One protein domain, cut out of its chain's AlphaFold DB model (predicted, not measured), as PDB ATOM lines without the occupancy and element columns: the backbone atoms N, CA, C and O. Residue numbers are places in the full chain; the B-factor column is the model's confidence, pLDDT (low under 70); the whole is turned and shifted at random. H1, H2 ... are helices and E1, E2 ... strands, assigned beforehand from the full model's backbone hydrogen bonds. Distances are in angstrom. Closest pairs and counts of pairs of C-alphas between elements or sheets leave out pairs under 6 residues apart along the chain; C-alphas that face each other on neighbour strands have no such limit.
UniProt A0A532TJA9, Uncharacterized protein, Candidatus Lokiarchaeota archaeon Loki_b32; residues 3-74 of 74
ATOM      1  N   LYS A   3     -39.870 -13.461 -41.612       88.25
ATOM      2  CA  LYS A   3     -40.886 -13.766 -42.634       88.25
ATOM      3  C   LYS A   3     -40.819 -15.235 -43.012       88.25
ATOM      4  O   LYS A   3     -39.728 -15.790 -43.135       88.25
ATOM      5  N   CYS A   4     -41.978 -15.854 -43.218       88.44
ATOM      6  CA  CYS A   4     -42.045 -17.198 -43.775       88.44
ATOM      7  C   CYS A   4     -41.502 -17.176 -45.216       88.44
ATOM      8  O   CYS A   4     -41.985 -16.377 -46.022       88.44
ATOM      9  N   PRO A   5     -40.546 -18.045 -45.584       88.25
ATOM     10  CA  PRO A   5     -39.992 -18.074 -46.938       88.25
ATOM     11  C   PRO A   5     -41.009 -18.537 -47.994       88.25
ATOM     12  O   PRO A   5     -40.836 -18.237 -49.171       88.25
ATOM     13  N   TYR A   6     -42.080 -19.225 -47.581       91.06
ATOM     14  CA  TYR A   6     -43.095 -19.776 -48.481       91.06
ATOM     15  C   TYR A   6     -44.264 -18.812 -48.705       91.06
ATOM     16  O   TYR A   6     -44.527 -18.406 -49.833       91.06
ATOM     17  N   CYS A   7     -44.948 -18.394 -47.635       92.56
ATOM     18  CA  CYS A   7     -46.122 -17.520 -47.737       92.56
ATOM     19  C   CYS A   7     -45.807 -16.023 -47.594       92.56
ATOM     20  O   CYS A   7     -46.704 -15.200 -47.750       92.56
ATOM     21  N   LYS A   8     -44.549 -15.648 -47.306       90.62
ATOM     22  CA  LYS A   8     -44.074 -14.263 -47.082       90.62
ATOM     23  C   LYS A   8     -44.730 -13.524 -45.910       90.62
ATOM     24  O   LYS A   8     -44.364 -12.376 -45.649       90.62
ATOM     25  N   SER A   9     -45.641 -14.175 -45.192       89.75
ATOM     26  CA  SER A   9     -46.266 -13.636 -43.994       89.75
ATOM     27  C   SER A   9     -45.238 -13.396 -42.897       89.75
ATOM     28  O   SER A   9     -44.262 -14.142 -42.756       89.75
ATOM     29  N   GLU A  10     -45.464 -12.347 -42.117       90.56
ATOM     30  CA  GLU A  10     -44.684 -12.073 -40.918       90.56
ATOM     31  C   GLU A  10     -45.049 -13.077 -39.828       90.56
ATOM     32  O   GLU A  10     -46.217 -13.401 -39.629       90.56
ATOM     33  N   VAL A  11     -44.023 -13.604 -39.165       87.06
ATOM     34  CA  VAL A  11     -44.149 -14.623 -38.129       87.06
ATOM     35  C   VAL A  11     -43.295 -14.203 -36.938       87.06
ATOM     36  O   VAL A  11     -42.100 -13.907 -37.089       87.06
ATOM     37  N   SER A  12     -43.896 -14.173 -35.753       87.94
ATOM     38  CA  SER A  12     -43.180 -14.022 -34.491       87.94
ATOM     39  C   SER A  12     -42.820 -15.393 -33.929       87.94
ATOM     40  O   SER A  12     -43.509 -16.386 -34.158       87.94
ATOM     41  N   LEU A  13     -41.741 -15.458 -33.147       83.88
ATOM     42  CA  LEU A  13     -41.389 -16.672 -32.407       83.88
ATOM     43  C   LEU A  13     -42.507 -17.065 -31.427       83.88
ATOM     44  O   LEU A  13     -42.735 -18.244 -31.180       83.88
ATOM     45  N   GLU A  14     -43.217 -16.072 -30.901       86.31
ATOM     46  CA  GLU A  14     -44.360 -16.223 -30.002       86.31
ATOM     47  C   GLU A  14     -45.478 -17.075 -30.610       86.31
ATOM     48  O   GLU A  14     -46.022 -17.936 -29.922       86.31
ATOM     49  N   ASP A  15     -45.744 -16.930 -31.912       86.94
ATOM     50  CA  ASP A  15     -46.854 -17.603 -32.597       86.94
ATOM     51  C   ASP A  15     -46.754 -19.135 -32.535       86.94
ATOM     52  O   ASP A  15     -47.769 -19.844 -32.559       86.94
ATOM     53  N   PHE A  16     -45.530 -19.648 -32.384       87.94
ATOM     54  CA  PHE A  16     -45.220 -21.071 -32.276       87.94
ATOM     55  C   PHE A  16     -45.497 -21.666 -30.886       87.94
ATOM     56  O   PHE A  16     -45.414 -22.884 -30.718       87.94
ATOM     57  N   PHE A  17     -45.842 -20.851 -29.887       89.44
ATOM     58  CA  PHE A  17     -46.115 -21.297 -28.519       89.44
ATOM     59  C   PHE A  17     -47.563 -21.003 -28.114       89.44
ATOM     60  O   PHE A  17     -48.227 -20.098 -28.622       89.44
ATOM     61  N   HIS A  18     -48.093 -21.788 -27.179       86.12
ATOM     62  CA  HIS A  18     -49.350 -21.461 -26.519       86.12
ATOM     63  C   HIS A  18     -49.174 -20.230 -25.633       86.12
ATOM     64  O   HIS A  18     -48.201 -20.120 -24.890       86.12
ATOM     65  N   HIS A  19     -50.143 -19.319 -25.660       85.62
ATOM     66  CA  HIS A  19     -50.157 -18.158 -24.781       85.62
ATOM     67  C   HIS A  19     -51.188 -18.347 -23.682       85.62
ATOM     68  O   HIS A  19     -52.339 -18.688 -23.946       85.62
ATOM     69  N   SER A  20     -50.783 -18.072 -22.445       77.81
ATOM     70  CA  SER A  20     -51.724 -17.893 -21.342       77.81
ATOM     71  C   SER A  20     -51.614 -16.468 -20.813       77.81
ATOM     72  O   SER A  20     -50.533 -15.993 -20.450       77.81
ATOM     73  N   SER A  21     -52.739 -15.760 -20.788       75.88
ATOM     74  CA  SER A  21     -52.849 -14.446 -20.160       75.88
ATOM     75  C   SER A  21     -53.346 -14.624 -18.732       75.88
ATOM     76  O   SER A  21     -54.455 -15.111 -18.515       75.88
ATOM     77  N   LYS A  22     -52.547 -14.214 -17.743       78.31
ATOM     78  CA  LYS A  22     -52.995 -14.155 -16.347       78.31
ATOM     79  C   LYS A  22     -52.977 -12.713 -15.864       78.31
ATOM     80  O   LYS A  22     -51.962 -12.025 -15.982       78.31
ATOM     81  N   ILE A  23     -54.089 -12.269 -15.285       77.69
ATOM     82  CA  ILE A  23     -54.152 -10.982 -14.593       77.69
ATOM     83  C   ILE A  23     -53.408 -11.146 -13.265       77.69
ATOM     84  O   ILE A  23     -53.687 -12.047 -12.470       77.69
ATOM     85  N   THR A  24     -52.384 -10.327 -13.048       75.75
ATOM     86  CA  THR A  24     -51.621 -10.331 -11.791       75.75
ATOM     87  C   THR A  24     -52.436  -9.696 -10.662       75.75
ATOM     88  O   THR A  24     -53.344  -8.912 -10.914       75.75
ATOM     89  N   LYS A  25     -52.070  -9.952  -9.395       74.00
ATOM     90  CA  LYS A  25     -52.717  -9.328  -8.218       74.00
ATOM     91  C   LYS A  25     -52.725  -7.783  -8.247       74.00
ATOM     92  O   LYS A  25     -53.483  -7.176  -7.508       74.00
ATOM     93  N   LYS A  26     -51.892  -7.157  -9.092       80.75
ATOM     94  CA  LYS A  26     -51.829  -5.701  -9.324       80.75
ATOM     95  C   LYS A  26     -52.584  -5.245 -10.589       80.75
ATOM     96  O   LYS A  26     -52.305  -4.168 -11.098       80.75
ATOM     97  N   GLY A  27     -53.454  -6.083 -11.159       77.69
ATOM     98  CA  GLY A  27     -54.261  -5.761 -12.345       77.69
ATOM     99  C   GLY A  27     -53.502  -5.748 -13.678       77.69
ATOM    100  O   GLY A  27     -54.104  -5.509 -14.717       77.69
ATOM    101  N   LYS A  28     -52.190  -6.026 -13.691       79.69
ATOM    102  CA  LYS A  28     -51.397  -6.023 -14.932       79.69
ATOM    103  C   LYS A  28     -51.540  -7.355 -15.679       79.69
ATOM    104  O   LYS A  28     -51.365  -8.396 -15.027       79.69
ATOM    105  N   PRO A  29     -51.797  -7.353 -17.001       76.31
ATOM    106  CA  PRO A  29     -51.781  -8.566 -17.806       76.31
ATOM    107  C   PRO A  29     -50.344  -9.084 -17.911       76.31
ATOM    108  O   PRO A  29     -49.435  -8.359 -18.311       76.31
ATOM    109  N   LYS A  30     -50.122 -10.342 -17.522       77.31
ATOM    110  CA  LYS A  30     -48.854 -11.039 -17.745       77.31
ATOM    111  C   LYS A  30     -49.095 -12.155 -18.751       77.31
ATOM    112  O   LYS A  30     -49.797 -13.119 -18.444       77.31
ATOM    113  N   ILE A  31     -48.513 -12.001 -19.937       78.69
ATOM    114  CA  ILE A  31     -48.499 -13.035 -20.971       78.69
ATOM    115  C   ILE A  31     -47.373 -14.004 -20.609       78.69
ATOM    116  O   ILE A  31     -46.224 -13.597 -20.431       78.69
ATOM    117  N   LYS A  32     -47.708 -15.282 -20.432       79.12
ATOM    118  CA  LYS A  32     -46.727 -16.360 -20.324       79.12
ATOM    119  C   LYS A  32     -46.735 -17.162 -21.618       79.12
ATOM    120  O   LYS A  32     -47.795 -17.626 -22.040       79.12
ATOM    121  N   LEU A  33     -45.548 -17.333 -22.195       82.25
ATOM    122  CA  LEU A  33     -45.290 -18.348 -23.210       82.25
ATOM    123  C   LEU A  33     -45.373 -19.726 -22.540       82.25
ATOM    124  O   LEU A  33     -44.783 -19.941 -21.480       82.25
ATOM    125  N   GLY A  34     -46.186 -20.600 -23.116       82.50
ATOM    126  CA  GLY A  34     -46.433 -21.966 -22.679       82.50
ATOM    127  C   GLY A  34     -45.740 -22.976 -23.586       82.50
ATOM    128  O   GLY A  34     -44.609 -22.769 -24.023       82.50
ATOM    129  N   GLU A  35     -46.419 -24.087 -23.853       84.75
ATOM    130  CA  GLU A  35     -45.870 -25.196 -24.631       84.75
ATOM    131  C   GLU A  35     -45.758 -24.868 -26.125       84.75
ATOM    132  O   GLU A  35     -46.539 -24.089 -26.673       84.75
ATOM    133  N   PHE A  36     -44.766 -25.470 -26.781       86.06
ATOM    134  CA  PHE A  36     -44.584 -25.382 -28.229       86.06
ATOM    135  C   PHE A  36     -45.725 -26.115 -28.945       86.06
ATOM    136  O   PHE A  36     -45.976 -27.280 -28.639       86.06
ATOM    137  N   LYS A  37     -46.383 -25.449 -29.899       86.12
ATOM    138  CA  LYS A  37     -47.544 -25.981 -30.635       86.12
ATOM    139  C   LYS A  37     -47.183 -27.060 -31.659       86.12
ATOM    140  O   LYS A  37     -48.041 -27.850 -32.036       86.12
ATOM    141  N   GLY A  38     -45.949 -27.055 -32.162       83.94
ATOM    142  CA  GLY A  38     -45.527 -27.970 -33.219       83.94
ATOM    143  C   GLY A  38     -45.273 -29.395 -32.725       83.94
ATOM    144  O   GLY A  38     -45.171 -29.665 -31.526       83.94
ATOM    145  N   VAL A  39     -45.134 -30.317 -33.679       83.38
ATOM    146  CA  VAL A  39     -44.925 -31.740 -33.391       83.38
ATOM    147  C   VAL A  39     -43.605 -31.940 -32.652       83.38
ATOM    148  O   VAL A  39     -42.556 -31.437 -33.064       83.38
ATOM    149  N   GLN A  40     -43.663 -32.712 -31.570       81.94
ATOM    150  CA  GLN A  40     -42.496 -33.154 -30.818       81.94
ATOM    151  C   GLN A  40     -42.319 -34.657 -31.026       81.94
ATOM    152  O   GLN A  40     -43.220 -35.441 -30.732       81.94
ATOM    153  N   MET A  41     -41.161 -35.060 -31.537       78.12
ATOM    154  CA  MET A  41     -40.812 -36.460 -31.754       78.12
ATOM    155  C   MET A  41     -39.693 -36.877 -30.808       78.12
ATOM    156  O   MET A  41     -38.767 -36.116 -30.541       78.12
ATOM    157  N   LYS A  42     -39.789 -38.109 -30.308       76.19
ATOM    158  CA  LYS A  42     -38.735 -38.767 -29.535       76.19
ATOM    159  C   LYS A  42     -38.016 -39.732 -30.463       76.19
ATOM    160  O   LYS A  42     -38.623 -40.703 -30.912       76.19
ATOM    161  N   GLN A  43     -36.747 -39.472 -30.746       67.69
ATOM    162  CA  GLN A  43     -35.919 -40.333 -31.577       67.69
ATOM    163  C   GLN A  43     -34.824 -40.975 -30.730       67.69
ATOM    164  O   GLN A  43     -34.115 -40.311 -29.978       67.69
ATOM    165  N   TRP A  44     -34.694 -42.291 -30.850       66.38
ATOM    166  CA  TRP A  44     -33.582 -43.027 -30.266       66.38
ATOM    167  C   TRP A  44     -32.407 -42.959 -31.237       66.38
ATOM    168  O   TRP A  44     -32.514 -43.464 -32.356       66.38
ATOM    169  N   LEU A  45     -31.302 -42.332 -30.831       58.50
ATOM    170  CA  LEU A  45     -30.069 -42.343 -31.620       58.50
ATOM    171  C   LEU A  45     -29.143 -43.459 -31.115       58.50
ATOM    172  O   LEU A  45     -28.648 -43.405 -29.991       58.50
ATOM    173  N   GLY A  46     -28.889 -44.455 -31.969       55.22
ATOM    174  CA  GLY A  46     -27.905 -45.521 -31.738       55.22
ATOM    175  C   GLY A  46     -28.490 -46.917 -31.474       55.22
ATOM    176  O   GLY A  46     -29.652 -47.082 -31.116       55.22
ATOM    177  N   LYS A  47     -27.655 -47.957 -31.662       56.91
ATOM    178  CA  LYS A  47     -27.986 -49.371 -31.357       56.91
ATOM    179  C   LYS A  47     -28.188 -49.623 -29.856       56.91
ATOM    180  O   LYS A  47     -28.825 -50.599 -29.468       56.91
ATOM    181  N   THR A  48     -27.646 -48.751 -29.016       53.81
ATOM    182  CA  THR A  48     -27.832 -48.725 -27.568       53.81
ATOM    183  C   THR A  48     -28.959 -47.749 -27.238       53.81
ATOM    184  O   THR A  48     -28.872 -46.565 -27.543       53.81
ATOM    185  N   LYS A  49     -30.032 -48.260 -26.625       56.09
ATOM    186  CA  LYS A  49     -31.249 -47.547 -26.186       56.09
ATOM    187  C   LYS A  49     -30.990 -46.497 -25.080       56.09
ATOM    188  O   LYS A  49     -31.692 -46.490 -24.074       56.09
ATOM    189  N   SER A  50     -29.970 -45.653 -25.211       55.75
ATOM    190  CA  SER A  50     -29.470 -44.834 -24.099       55.75
ATOM    191  C   SER A  50     -29.554 -43.328 -24.340       55.75
ATOM    192  O   SER A  50     -29.469 -42.581 -23.373       55.75
ATOM    193  N   VAL A  51     -29.750 -42.867 -25.583       56.88
ATOM    194  CA  VAL A  51     -29.856 -41.431 -25.898       56.88
ATOM    195  C   VAL A  51     -31.217 -41.138 -26.514       56.88
ATOM    196  O   VAL A  51     -31.555 -41.643 -27.588       56.88
ATOM    197  N   LEU A  52     -32.006 -40.334 -25.802       62.84
ATOM    198  CA  LEU A  52     -33.347 -39.930 -26.198       62.84
ATOM    199  C   LEU A  52     -33.268 -38.499 -26.735       62.84
ATOM    200  O   LEU A  52     -33.165 -37.543 -25.971       62.84
ATOM    201  N   VAL A  53     -33.263 -38.370 -28.060       70.12
ATOM    202  CA  VAL A  53     -33.225 -37.077 -28.746       70.12
ATOM    203  C   VAL A  53     -34.647 -36.583 -28.920       70.12
ATOM    204  O   VAL A  53     -35.527 -37.315 -29.378       70.12
ATOM    205  N   TYR A  54     -34.878 -35.333 -28.549       74.94
ATOM    206  CA  TYR A  54     -36.156 -34.685 -28.770       74.94
ATOM    207  C   TYR A  54     -36.038 -33.769 -29.975       74.94
ATOM    208  O   TYR A  54     -35.219 -32.851 -30.003       74.94
ATOM    209  N   VAL A  55     -36.884 -34.008 -30.967       82.19
ATOM    210  CA  VAL A  55     -36.941 -33.216 -32.191       82.19
ATOM    211  C   VAL A  55     -38.223 -32.399 -32.163       82.19
ATOM    212  O   VAL A  55     -39.314 -32.950 -32.016       82.19
ATOM    213  N   ARG A  56     -38.112 -31.078 -32.299       86.94
ATOM    214  CA  ARG A  56     -39.259 -30.198 -32.553       86.94
ATOM    215  C   ARG A  56     -39.330 -29.898 -34.035       86.94
ATOM    216  O   ARG A  56     -38.359 -29.411 -34.608       86.94
ATOM    217  N   MET A  57     -40.484 -30.155 -34.633       89.38
ATOM    218  CA  MET A  57     -40.780 -29.747 -35.997       89.38
ATOM    219  C   MET A  57     -41.445 -28.372 -35.979       89.38
ATOM    220  O   MET A  57     -42.503 -28.184 -35.376       89.38
ATOM    221  N   TRP A  58     -40.814 -27.410 -36.643       90.06
ATOM    222  CA  TRP A  58     -41.307 -26.050 -36.800       90.06
ATOM    223  C   TRP A  58     -42.095 -25.967 -38.097       90.06
ATOM    224  O   TRP A  58     -41.546 -26.196 -39.172       90.06
ATOM    225  N   ALA A  59     -43.373 -25.624 -38.000       90.62
ATOM    226  CA  ALA A  59     -44.239 -25.363 -39.142       90.62
ATOM    227  C   ALA A  59     -44.764 -23.932 -39.054       90.62
ATOM    228  O   ALA A  59     -45.023 -23.433 -37.958       90.62
ATOM    229  N   CYS A  60     -44.887 -23.258 -40.194       90.06
ATOM    230  CA  CYS A  60     -45.433 -21.911 -40.232       90.06
ATOM    231  C   CYS A  60     -46.872 -21.925 -39.688       90.06
ATOM    232  O   CYS A  60     -47.693 -22.650 -40.238       90.06
ATOM    233  N   PRO A  61     -47.222 -21.091 -38.693       86.12
ATOM    234  CA  PRO A  61     -48.559 -21.082 -38.092       86.12
ATOM    235  C   PRO A  61     -49.663 -20.571 -39.032       86.12
ATOM    236  O   PRO A  61     -50.829 -20.578 -38.655       86.12
ATOM    237  N   LEU A  62     -49.304 -20.078 -40.224       88.38
ATOM    238  CA  LEU A  62     -50.236 -19.475 -41.181       88.38
ATOM    239  C   LEU A  62     -50.455 -20.315 -42.443       88.38
ATOM    240  O   LEU A  62     -51.503 -20.199 -43.067       88.38
ATOM    241  N   CYS A  63     -49.469 -21.111 -42.861       90.69
ATOM    242  CA  CYS A  63     -49.566 -21.937 -44.071       90.69
ATOM    243  C   CYS A  63     -49.167 -23.397 -43.838       90.69
ATOM    244  O   CYS A  63     -48.970 -24.130 -44.807       90.69
ATOM    245  N   ASP A  64     -48.955 -23.784 -42.577       88.12
ATOM    246  CA  ASP A  64     -48.584 -25.126 -42.104       88.12
ATOM    247  C   ASP A  64     -47.354 -25.751 -42.780       88.12
ATOM    248  O   ASP A  64     -47.041 -26.928 -42.606       88.12
ATOM    249  N   THR A  65     -46.597 -24.958 -43.537       90.62
ATOM    250  CA  THR A  65     -45.415 -25.438 -44.247       90.62
ATOM    251  C   THR A  65     -44.269 -25.623 -43.267       90.62
ATOM    252  O   THR A  65     -43.980 -24.729 -42.466       90.62
ATOM    253  N   ILE A  66     -43.596 -26.773 -43.345       90.81
ATOM    254  CA  ILE A  66     -42.452 -27.092 -42.490       90.81
ATOM    255  C   ILE A  66     -41.320 -26.095 -42.771       90.81
ATOM    256  O   ILE A  66     -40.836 -25.960 -43.895       90.81
ATOM    257  N   LEU A  67     -40.911 -25.386 -41.723       88.62
ATOM    258  CA  LEU A  67     -39.812 -24.425 -41.725       88.62
ATOM    259  C   LEU A  67     -38.488 -25.078 -41.322       88.62
ATOM    260  O   LEU A  67     -37.432 -24.612 -41.739       88.62
ATOM    261  N   GLY A  68     -38.534 -26.147 -40.525       87.62
ATOM    262  CA  GLY A  68     -37.347 -26.901 -40.142       87.62
ATOM    263  C   GLY A  68     -37.547 -27.766 -38.905       87.62
ATOM    264  O   GLY A  68     -38.648 -27.882 -38.367       87.62
ATOM    265  N   PHE A  69     -36.450 -28.357 -38.443       86.88
ATOM    266  CA  PHE A  69     -36.402 -29.210 -37.262       86.88
ATOM    267  C   PHE A  69     -35.343 -28.672 -36.298       86.88
ATOM    268  O   PHE A  69     -34.302 -28.188 -36.734       86.88
ATOM    269  N   SER A  70     -35.604 -28.744 -34.994       85.31
ATOM    270  CA  SER A  70     -34.603 -28.456 -33.965       85.31
ATOM    271  C   SER A  70     -34.470 -29.643 -33.027       85.31
ATOM    272  O   SER A  70     -35.459 -30.061 -32.417       85.31
ATOM    273  N   GLU A  71     -33.255 -30.144 -32.892       80.88
ATOM    274  CA  GLU A  71     -32.919 -31.243 -31.997       80.88
ATOM    275  C   GLU A  71     -32.434 -30.685 -30.660       80.88
ATOM    276  O   GLU A  71     -31.717 -29.683 -30.615       80.88
ATOM    277  N   PHE A  72     -32.821 -31.325 -29.561       71.62
ATOM    278  CA  PHE A  72     -32.215 -31.078 -28.261       71.62
ATOM    279  C   PHE A  72     -31.928 -32.391 -27.534       71.62
ATOM    280  O   PHE A  72     -32.724 -33.335 -27.556       71.62
ATOM    281  N   HIS A  73     -30.758 -32.427 -26.902       65.94
ATOM    282  CA  HIS A  73     -30.308 -33.518 -26.048       65.94
ATOM    283  C   HIS A  73     -30.711 -33.201 -24.602       65.94
ATOM    284  O   HIS A  73     -30.473 -32.082 -24.142       65.94
ATOM    285  N   LEU A  74     -31.349 -34.159 -23.921       57.56
ATOM    286  CA  LEU A  74     -31.548 -34.131 -22.466       57.56
ATOM    287  C   LEU A  74     -30.414 -34.873 -21.760       57.56
ATOM    288  O   LEU A  74     -29.949 -35.887 -22.328       57.56
TER     289      LEU A  74
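AT A GLANCE: This is residues 3 to 74 of the 74 residues of an uncharacterized protein of Candidatus Lokiarchaeota archaeon Loki_b32 (UniProt A0A532TJA9). Two separate antiparallel sheets, the hairpin E1-E2 and the meander E3-E4-E5, each strand antiparallel to the one before, spread as two wings from residues 37 to 39, with short H1 near the inner end of E1-E2. Of the 72 printed residues, 40 are in named elements, in the order H1 E1 E2 E3 E4 E5, and the class is mostly strand, with 36 of those 40 in strands. The whole is flat, 54 by 35 by 12 A, and only just loose, close to extended, with a radius of gyration of the C-alphas of 16.5 A.

IN THESE COORDINATES: H1, residues 13 to 16, begins at C-alpha 13 (-41.389, -16.672, -32.407). E1 is residues 17 to 23, E2 29 to 36 (21.1 A), E3 40 to 44, E4 52 to 59 (22.3 A) and E5 66 to 73 (21.4 A), ending at C-alpha 73 (-30.308, -33.518, -26.048).

HOW THE PARTS SIT: In hairpin E1-E2, N 20 and O 32 are 3.0 A apart. In E3-E4, N 41 and O 55 are 2.8 A apart; in E4-E5, N 56 and O 70, 2.8 A. H1 is too short for an O i to N i+4 pair; its one O i to N i+3 pair is within hydrogen-bond range. The closest C-alphas of H1 and E2, Phe 16 and Phe 36, are 5.9 A apart. E2 and E3 are apart.

THE WHOLE: The farthest C-alphas, Lys 26 and Lys 47, are 54.4 A apart. The printed part has no cut and no long link; pLDDT is under 70 at residues 43 to 52 and 73 to 74.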